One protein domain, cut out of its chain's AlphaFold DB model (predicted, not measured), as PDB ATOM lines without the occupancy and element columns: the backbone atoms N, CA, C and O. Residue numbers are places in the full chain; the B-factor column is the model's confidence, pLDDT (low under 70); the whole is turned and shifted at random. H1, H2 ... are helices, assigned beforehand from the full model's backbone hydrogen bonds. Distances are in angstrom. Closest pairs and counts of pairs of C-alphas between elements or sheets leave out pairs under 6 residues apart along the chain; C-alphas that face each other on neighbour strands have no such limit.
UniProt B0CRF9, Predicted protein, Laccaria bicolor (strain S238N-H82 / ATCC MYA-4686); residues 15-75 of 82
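This is residues 15 to 75 of the 82 residues of the protein "Predicted protein" of Laccaria bicolor (strain S238N-H82 / ATCC MYA-4686) (UniProt B0CRF9). One long, straight helix, H2, makes the shaft of a rod, with a short helix set crosswise near each of its ends, H1 by its first residues and H3 by its last turns. Beyond the H1 end a wide loop, residues 22 to 39, extends the rod, and its residues 25 to 32 stick out free. The printed part has 61 residues with three named helices, in the order H1, H2, H3, and no named strand; the class is all helix. The whole is extended, with a radius of gyration of the C-alphas of 17.3 A and spans of 54 by 18 by 14 A.

H2, residues 40 to 62, is 32.8 A long from first to last C-alpha, from C-alpha 40 at (349.564, 343.126, 395.205) to C-alpha 62 at (354.947, 362.031, 368.979). H1, residues 15 to 21, measures 10.4 A and begins at C-alpha 15 at (338.207, 344.864, 396.358). H3, residues 68 to 74, measures 10.3 A and ends at C-alpha 74 at (364.009, 359.649, 376.332).

H2 only just touches H1, with 3 pairs of C-alphas within 8 A, and with its residues 40 to 43 alone. The closest C-alphas are those of Asp 19 and Thr 40, 6.1 A apart, and the lines stand about perpendicular, at 75 degrees. H2 also only just touches H3, with 3 such pairs, through its residues 56 to 60 alone; the closest C-alphas, those of Thr 56 and Ile 71, are 7.1 A apart. These lines too are about perpendicular, at 75 degrees. H1 and H3 are apart. Residues 45 to 51 of H2 stand free. In H2 and H3 every O i to N i+4 pair is within hydrogen-bond range; in H1, 2 of 3 are.

The C-alphas of Gly 30 and Phe 65, the two farthest apart, are 54.1 A from each other. The printed part has no cut. The link from H1 to H2 is long, 18 residues, and that from H2 to H3 is tight, 5 residues. The mean pLDDT of the printed part is 76.4; residues 29 to 39, 64, 68 and 70 to 75 are under 70.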
ATOM      1  N   ASP A  15     337.210 345.646 395.648       72.12
ATOM      2  CA  ASP A  15     338.207 344.864 396.358       72.12
ATOM      3  C   ASP A  15     339.572 344.966 395.664       72.12
ATOM      4  O   ASP A  15     340.598 345.120 396.329       72.12
ATOM      5  N   LEU A  16     339.583 345.045 394.328       75.31
ATOM      6  CA  LEU A  16     340.785 345.368 393.553       75.31
ATOM      7  C   LEU A  16     341.322 346.771 393.882       75.31
ATOM      8  O   LEU A  16     342.534 346.971 393.973       75.31
ATOM      9  N   LEU A  17     340.432 347.754 394.055       78.88
ATOM     10  CA  LEU A  17     340.827 349.120 394.404       78.88
ATOM     11  C   LEU A  17     341.559 349.156 395.748       78.88
ATOM     12  O   LEU A  17     342.577 349.836 395.870       78.88
ATOM     13  N   LEU A  18     341.052 348.436 396.749       79.12
ATOM     14  CA  LEU A  18     341.683 348.370 398.065       79.12
ATOM     15  C   LEU A  18     343.059 347.694 397.996       79.12
ATOM     16  O   LEU A  18     344.009 348.174 398.623       79.12
ATOM     17  N   ASP A  19     343.193 346.640 397.189       77.69
ATOM     18  CA  ASP A  19     344.464 345.942 396.986       77.69
ATOM     19  C   ASP A  19     345.539 346.855 396.375       77.69
ATOM     20  O   ASP A  19     346.678 346.843 396.840       77.69
ATOM     21  N   VAL A  20     345.195 347.723 395.416       81.12
ATOM     22  CA  VAL A  20     346.145 348.689 394.816       81.12
ATOM     23  C   VAL A  20     346.770 349.623 395.861       81.12
ATOM     24  O   VAL A  20     347.931 350.013 395.728       81.12
ATOM     25  N   TYR A  21     346.026 349.979 396.910       80.25
ATOM     26  CA  TYR A  21     346.511 350.858 397.979       80.25
ATOM     27  C   TYR A  21     347.116 350.108 399.171       80.25
ATOM     28  O   TYR A  21     347.654 350.741 400.085       80.25
ATOM     29  N   THR A  22     347.061 348.776 399.180       79.12
ATOM     30  CA  THR A  22     347.563 347.967 400.291       79.12
ATOM     31  C   THR A  22     349.037 347.638 400.085       79.12
ATOM     32  O   THR A  22     349.422 346.915 399.172       79.12
ATOM     33  N   HIS A  23     349.895 348.152 400.964       80.81
ATOM     34  CA  HIS A  23     351.322 347.838 400.921       80.81
ATOM     35  C   HIS A  23     351.605 346.420 401.444       80.81
ATOM     36  O   HIS A  23     350.974 345.966 402.402       80.81
ATOM     37  N   SER A  24     352.610 345.743 400.882       74.25
ATOM     38  CA  SER A  24     352.986 344.368 401.255       74.25
ATOM     39  C   SER A  24     353.336 344.201 402.740       74.25
ATOM     40  O   SER A  24     353.127 343.131 403.300       74.25
ATOM     41  N   SER A  25     353.781 345.266 403.417       76.88
ATOM     42  CA  SER A  25     354.059 345.263 404.864       76.88
ATOM     43  C   SER A  25     352.822 345.112 405.756       76.88
ATOM     44  O   SER A  25     352.969 344.866 406.948       76.88
ATOM     45  N   LEU A  26     351.619 345.323 405.217       75.25
ATOM     46  CA  LEU A  26     350.360 345.144 405.945       75.25
ATOM     47  C   LEU A  26     349.870 343.689 405.900       75.25
ATOM     48  O   LEU A  26     348.872 343.363 406.539       75.25
ATOM     49  N   ARG A  27     350.574 342.809 405.177       71.06
ATOM     50  CA  ARG A  27     350.303 341.371 405.134       71.06
ATOM     51  C   ARG A  27     350.953 340.714 406.353       71.06
ATOM     52  O   ARG A  27     352.175 340.685 406.467       71.06
ATOM     53  N   PHE A  28     350.135 340.206 407.270       72.75
ATOM     54  CA  PHE A  28     350.568 339.444 408.443       72.75
ATOM     55  C   PHE A  28     349.839 338.097 408.491       72.75
ATOM     56  O   PHE A  28     348.745 337.965 407.937       72.75
ATOM     57  N   ASP A  29     350.439 337.103 409.151       65.25
ATOM     58  CA  ASP A  29     349.835 335.776 409.301       65.25
ATOM     59  C   ASP A  29     348.447 335.880 409.955       65.25
ATOM     60  O   ASP A  29     348.304 336.379 411.073       65.25
ATOM     61  N   GLY A  30     347.420 335.410 409.241       65.88
ATOM     62  CA  GLY A  30     346.021 335.438 409.682       65.88
ATOM     63  C   GLY A  30     345.212 336.665 409.247       65.88
ATOM     64  O   GLY A  30     344.044 336.770 409.621       65.88
ATOM     65  N   ALA A  31     345.785 337.582 408.462       66.81
ATOM     66  CA  ALA A  31     345.010 338.646 407.832       66.81
ATOM     67  C   ALA A  31     344.006 338.054 406.817       66.81
ATOM     68  O   ALA A  31     344.375 337.143 406.072       66.81
ATOM     69  N   PRO A  32     342.756 338.553 406.761       64.62
ATOM     70  CA  PRO A  32     341.813 338.149 405.726       64.62
ATOM     71  C   PRO A  32     342.383 338.547 404.359       64.62
ATOM     72  O   PRO A  32     342.473 339.731 404.039       64.62
ATOM     73  N   MET A  33     342.822 337.558 403.580       61.94
ATOM     74  CA  MET A  33     343.206 337.748 402.186       61.94
ATOM     75  C   MET A  33     341.964 337.640 401.316       61.94
ATOM     76  O   MET A  33     341.110 336.784 401.543       61.94
ATOM     77  N   ASN A  34     341.871 338.511 400.317       63.94
ATOM     78  CA  ASN A  34     340.935 338.286 399.235       63.94
ATOM     79  C   ASN A  34     341.491 337.156 398.354       63.94
ATOM     80  O   ASN A  34     342.515 337.342 397.691       63.94
ATOM     81  N   ASP A  35     340.847 335.989 398.390       61.78
ATOM     82  CA  ASP A  35     341.270 334.794 397.651       61.78
ATOM     83  C   ASP A  35     341.194 334.987 396.124       61.78
ATOM     84  O   ASP A  35     341.956 334.352 395.392       61.78
ATOM     85  N   ASP A  36     340.345 335.902 395.641       61.75
ATOM     86  CA  ASP A  36     340.150 336.148 394.207       61.75
ATOM     87  C   ASP A  36     341.282 336.998 393.590       61.75
ATOM     88  O   ASP A  36     341.657 336.805 392.428       61.75
ATOM     89  N   TYR A  37     341.890 337.904 394.370       64.00
ATOM     90  CA  TYR A  37     342.895 338.862 393.876       64.00
ATOM     91  C   TYR A  37     344.309 338.613 394.436       64.00
ATOM     92  O   TYR A  37     345.284 338.669 393.672       64.00
ATOM     93  N   GLY A  38     344.427 338.211 395.709       60.69
ATOM     94  CA  GLY A  38     345.526 337.456 396.339       60.69
ATOM     95  C   GLY A  38     346.935 338.075 396.398       60.69
ATOM     96  O   GLY A  38     347.680 337.858 397.358       60.69
ATOM     97  N   SER A  39     347.375 338.873 395.426       67.94
ATOM     98  CA  SER A  39     348.743 339.404 395.401       67.94
ATOM     99  C   SER A  39     348.849 340.781 394.760       67.94
ATOM    100  O   SER A  39     348.693 340.942 393.552       67.94
ATOM    101  N   THR A  40     349.213 341.756 395.592       76.06
ATOM    102  CA  THR A  40     349.564 343.126 395.205       76.06
ATOM    103  C   THR A  40     350.803 343.161 394.317       76.06
ATOM    104  O   THR A  40     350.886 343.995 393.424       76.06
ATOM    105  N   ASP A  41     351.724 342.208 394.482       80.62
ATOM    106  CA  ASP A  41     352.946 342.125 393.673       80.62
ATOM    107  C   ASP A  41     352.621 341.868 392.193       80.62
ATOM    108  O   ASP A  41     353.293 342.385 391.304       80.62
ATOM    109  N   ARG A  42     351.530 341.140 391.910       81.44
ATOM    110  CA  ARG A  42     351.042 340.934 390.535       81.44
ATOM    111  C   ARG A  42     350.586 342.242 389.893       81.44
ATOM    112  O   ARG A  42     350.797 342.435 388.699       81.44
ATOM    113  N   LEU A  43     349.941 343.116 390.668       83.25
ATOM    114  CA  LEU A  43     349.475 344.421 390.193       83.25
ATOM    115  C   LEU A  43     350.642 345.382 389.979       83.25
ATOM    116  O   LEU A  43     350.607 346.162 389.031       83.25
ATOM    117  N   VAL A  44     351.680 345.292 390.814       86.06
ATOM    118  CA  VAL A  44     352.928 346.043 390.629       86.06
ATOM    119  C   VAL A  44     353.598 345.642 389.315       86.06
ATOM    120  O   VAL A  44     353.830 346.513 388.480       86.06
ATOM    121  N   GLU A  45     353.821 344.345 389.089       88.69
ATOM    122  CA  GLU A  45     354.441 343.842 387.852       88.69
ATOM    123  C   GLU A  45     353.621 344.230 386.611       88.69
ATOM    124  O   GLU A  45     354.154 344.747 385.630       88.69
ATOM    125  N   LEU A  46     352.298 344.034 386.657       88.12
ATOM    126  CA  LEU A  46     351.413 344.413 385.555       88.12
ATOM    127  C   LEU A  46     351.458 345.925 385.293       88.12
ATOM    128  O   LEU A  46     351.556 346.350 384.142       88.12
ATOM    129  N   GLY A  47     351.380 346.732 386.353       88.06
ATOM    130  CA  GLY A  47     351.407 348.189 386.273       88.06
ATOM    131  C   GLY A  47     352.711 348.716 385.682       88.06
ATOM    132  O   GLY A  47     352.669 349.621 384.850       88.06
ATOM    133  N   GLU A  48     353.846 348.116 386.045       90.38
ATOM    134  CA  GLU A  48     355.161 348.458 385.499       90.38
ATOM    135  C   GLU A  48     355.206 348.244 383.980       90.38
ATOM    136  O   GLU A  48     355.516 349.175 383.233       90.38
ATOM    137  N   LYS A  49     354.796 347.062 383.503       91.69
ATOM    138  CA  LYS A  49     354.789 346.743 382.063       91.69
ATOM    139  C   LYS A  49     353.807 347.596 381.268       91.69
ATOM    140  O   LYS A  49     354.115 348.015 380.153       91.69
ATOM    141  N   VAL A  50     352.624 347.862 381.821       92.50
ATOM    142  CA  VAL A  50     351.622 348.708 381.157       92.50
ATOM    143  C   VAL A  50     352.108 350.152 381.070       92.50
ATOM    144  O   VAL A  50     351.969 350.773 380.016       92.50
ATOM    145  N   LEU A  51     352.701 350.685 382.140       90.25
ATOM    146  CA  LEU A  51     353.253 352.037 382.139       90.25
ATOM    147  C   LEU A  51     354.378 352.167 381.108       90.25
ATOM    148  O   LEU A  51     354.352 353.096 380.300       90.25
ATOM    149  N   GLU A  52     355.315 351.220 381.087       89.12
ATOM    150  CA  GLU A  52     356.406 351.180 380.110       89.12
ATOM    151  C   GLU A  52     355.870 351.181 378.671       89.12
ATOM    152  O   GLU A  52     356.285 352.006 377.851       89.12
ATOM    153  N   LEU A  53     354.889 350.324 378.371       90.00
ATOM    154  CA  LEU A  53     354.264 350.239 377.052       90.00
ATOM    155  C   LEU A  53     353.577 351.547 376.645       90.00
ATOM    156  O   LEU A  53     353.774 352.022 375.526       90.00
ATOM    157  N   VAL A  54     352.772 352.136 377.531       90.75
ATOM    158  CA  VAL A  54     352.004 353.351 377.221       90.75
ATOM    159  C   VAL A  54     352.930 354.541 377.003       90.75
ATOM    160  O   VAL A  54     352.741 355.285 376.040       90.75
ATOM    161  N   VAL A  55     353.943 354.713 377.853       86.38
ATOM    162  CA  VAL A  55     354.906 355.816 377.729       86.38
ATOM    163  C   VAL A  55     355.737 355.651 376.457       86.38
ATOM    164  O   VAL A  55     355.857 356.599 375.679       86.38
ATOM    165  N   THR A  56     356.230 354.440 376.184       85.81
ATOM    166  CA  THR A  56     356.980 354.131 374.956       85.81
ATOM    167  C   THR A  56     356.144 354.411 373.710       85.81
ATOM    168  O   THR A  56     356.603 355.086 372.788       85.81
ATOM    169  N   ASN A  57     354.891 353.955 373.696       88.56
ATOM    170  CA  ASN A  57     353.980 354.194 372.584       88.56
ATOM    171  C   ASN A  57     353.656 355.688 372.417       88.56
ATOM    172  O   ASN A  57     353.616 356.181 371.294       88.56
ATOM    173  N   HIS A  58     353.470 356.434 373.511       86.75
ATOM    174  CA  HIS A  58     353.228 357.877 373.451       86.75
ATOM    175  C   HIS A  58     354.390 358.622 372.778       86.75
ATOM    176  O   HIS A  58     354.162 359.392 371.846       86.75
ATOM    177  N   PHE A  59     355.634 358.348 373.181       80.50
ATOM    178  CA  PHE A  59     356.806 358.973 372.560       80.50
ATOM    179  C   PHE A  59     357.016 358.543 371.107       80.50
ATOM    180  O   PHE A  59     357.396 359.373 370.279       80.50
ATOM    181  N   TYR A  60     356.725 357.282 370.781       83.12
ATOM    182  CA  TYR A  60     356.749 356.808 369.399       83.12
ATOM    183  C   TYR A  60     355.743 357.564 368.519       83.12
ATOM    184  O   TYR A  60     356.089 357.992 367.420       83.12
ATOM    185  N   LEU A  61     354.518 357.783 369.007       85.81
ATOM    186  CA  LEU A  61     353.487 358.524 368.272       85.81
ATOM    187  C   LEU A  61     353.840 360.009 368.089       85.81
ATOM    188  O   LEU A  61     353.556 360.568 367.033       85.81
ATOM    189  N   GLU A  62     354.480 360.639 369.076       83.06
ATOM    190  CA  GLU A  62     354.947 362.031 368.979       83.06
ATOM    191  C   GLU A  62     356.135 362.189 368.011       83.06
ATOM    192  O   GLU A  62     356.229 363.183 367.285       83.06
ATOM    193  N   LYS A  63     357.067 361.224 367.989       76.00
ATOM    194  CA  LYS A  63     358.272 361.256 367.142       76.00
ATOM    195  C   LYS A  63     358.581 359.876 366.536       76.00
ATOM    196  O   LYS A  63     359.504 359.199 366.992       76.00
ATOM    197  N   PRO A  64     357.909 359.496 365.436       68.12
ATOM    198  CA  PRO A  64     358.018 358.152 364.855       68.12
ATOM    199  C   PRO A  64     359.375 357.840 364.200       68.12
ATOM    200  O   PRO A  64     359.622 356.694 363.837       68.12
ATOM    201  N   PHE A  65     360.254 358.836 364.033       72.00
ATOM    202  CA  PHE A  65     361.583 358.677 363.423       72.00
ATOM    203  C   PHE A  65     362.724 358.513 364.437       72.00
ATOM    204  O   PHE A  65     363.887 358.567 364.041       72.00
ATOM    205  N   LEU A  66     362.424 358.378 365.732       71.25
ATOM    206  CA  LEU A  66     363.456 358.082 366.722       71.25
ATOM    207  C   LEU A  66     363.948 356.648 366.548       71.25
ATOM    208  O   LEU A  66     363.154 355.718 366.399       71.25
ATOM    209  N   ASP A  67     365.265 356.484 366.587       72.81
ATOM    210  CA  ASP A  67     365.875 355.163 366.621       72.81
ATOM    211  C   ASP A  67     365.592 354.470 367.964       72.81
ATOM    212  O   ASP A  67     365.344 355.135 368.979       72.81
ATOM    213  N   SER A  68     365.633 353.137 368.000       69.81
ATOM    214  CA  SER A  68     365.253 352.364 369.192       69.81
ATOM    215  C   SER A  68     366.052 352.750 370.440       69.81
ATOM    216  O   SER A  68     365.502 352.794 371.539       69.81
ATOM    217  N   GLU A  69     367.330 353.097 370.269       71.44
ATOM    218  CA  GLU A  69     368.198 353.551 371.361       71.44
ATOM    219  C   GLU A  69     367.791 354.941 371.879       71.44
ATOM    220  O   GLU A  69     367.866 355.227 373.073       71.44
ATOM    221  N   GLN A  70     367.290 355.807 370.998       67.94
ATOM    222  CA  GLN A  70     366.874 357.165 371.347       67.94
ATOM    223  C   GLN A  70     365.548 357.178 372.109       67.94
ATOM    224  O   GLN A  70     365.354 358.023 372.985       67.94
ATOM    225  N   ILE A  71     364.657 356.228 371.809       69.69
ATOM    226  CA  ILE A  71     363.410 356.043 372.556       69.69
ATOM    227  C   ILE A  71     363.742 355.685 374.008       69.69
ATOM    228  O   ILE A  71     363.256 356.362 374.911       69.69
ATOM    229  N   GLN A  72     364.645 354.727 374.241       68.62
ATOM    230  CA  GLN A  72     365.043 354.302 375.589       68.62
ATOM    231  C   GLN A  72     365.690 355.421 376.419       68.62
ATOM    232  O   GLN A  72     365.398 355.541 377.602       68.62
ATOM    233  N   VAL A  73     366.517 356.276 375.806       65.44
ATOM    234  CA  VAL A  73     367.150 357.423 376.491       65.44
ATOM    235  C   VAL A  73     366.138 358.517 376.855       65.44
ATOM    236  O   VAL A  73     366.336 359.249 377.824       65.44
ATOM    237  N   SER A  74     365.061 358.656 376.077       62.22
ATOM    238  CA  SER A  74     364.009 359.649 376.332       62.22
ATOM    239  C   SER A  74     362.986 359.212 377.382       62.22
ATOM    240  O   SER A  74     362.268 360.060 377.920       62.22
ATOM    241  N   LEU A  75     362.929 357.913 377.698       60.94
ATOM    242  CA  LEU A  75     362.105 357.409 378.785       60.94
ATOM    243  C   LEU A  75     362.706 357.875 380.120       60.94
ATOM    244  O   LEU A  75     363.904 357.698 380.351       60.94
TER     245      LEU A  75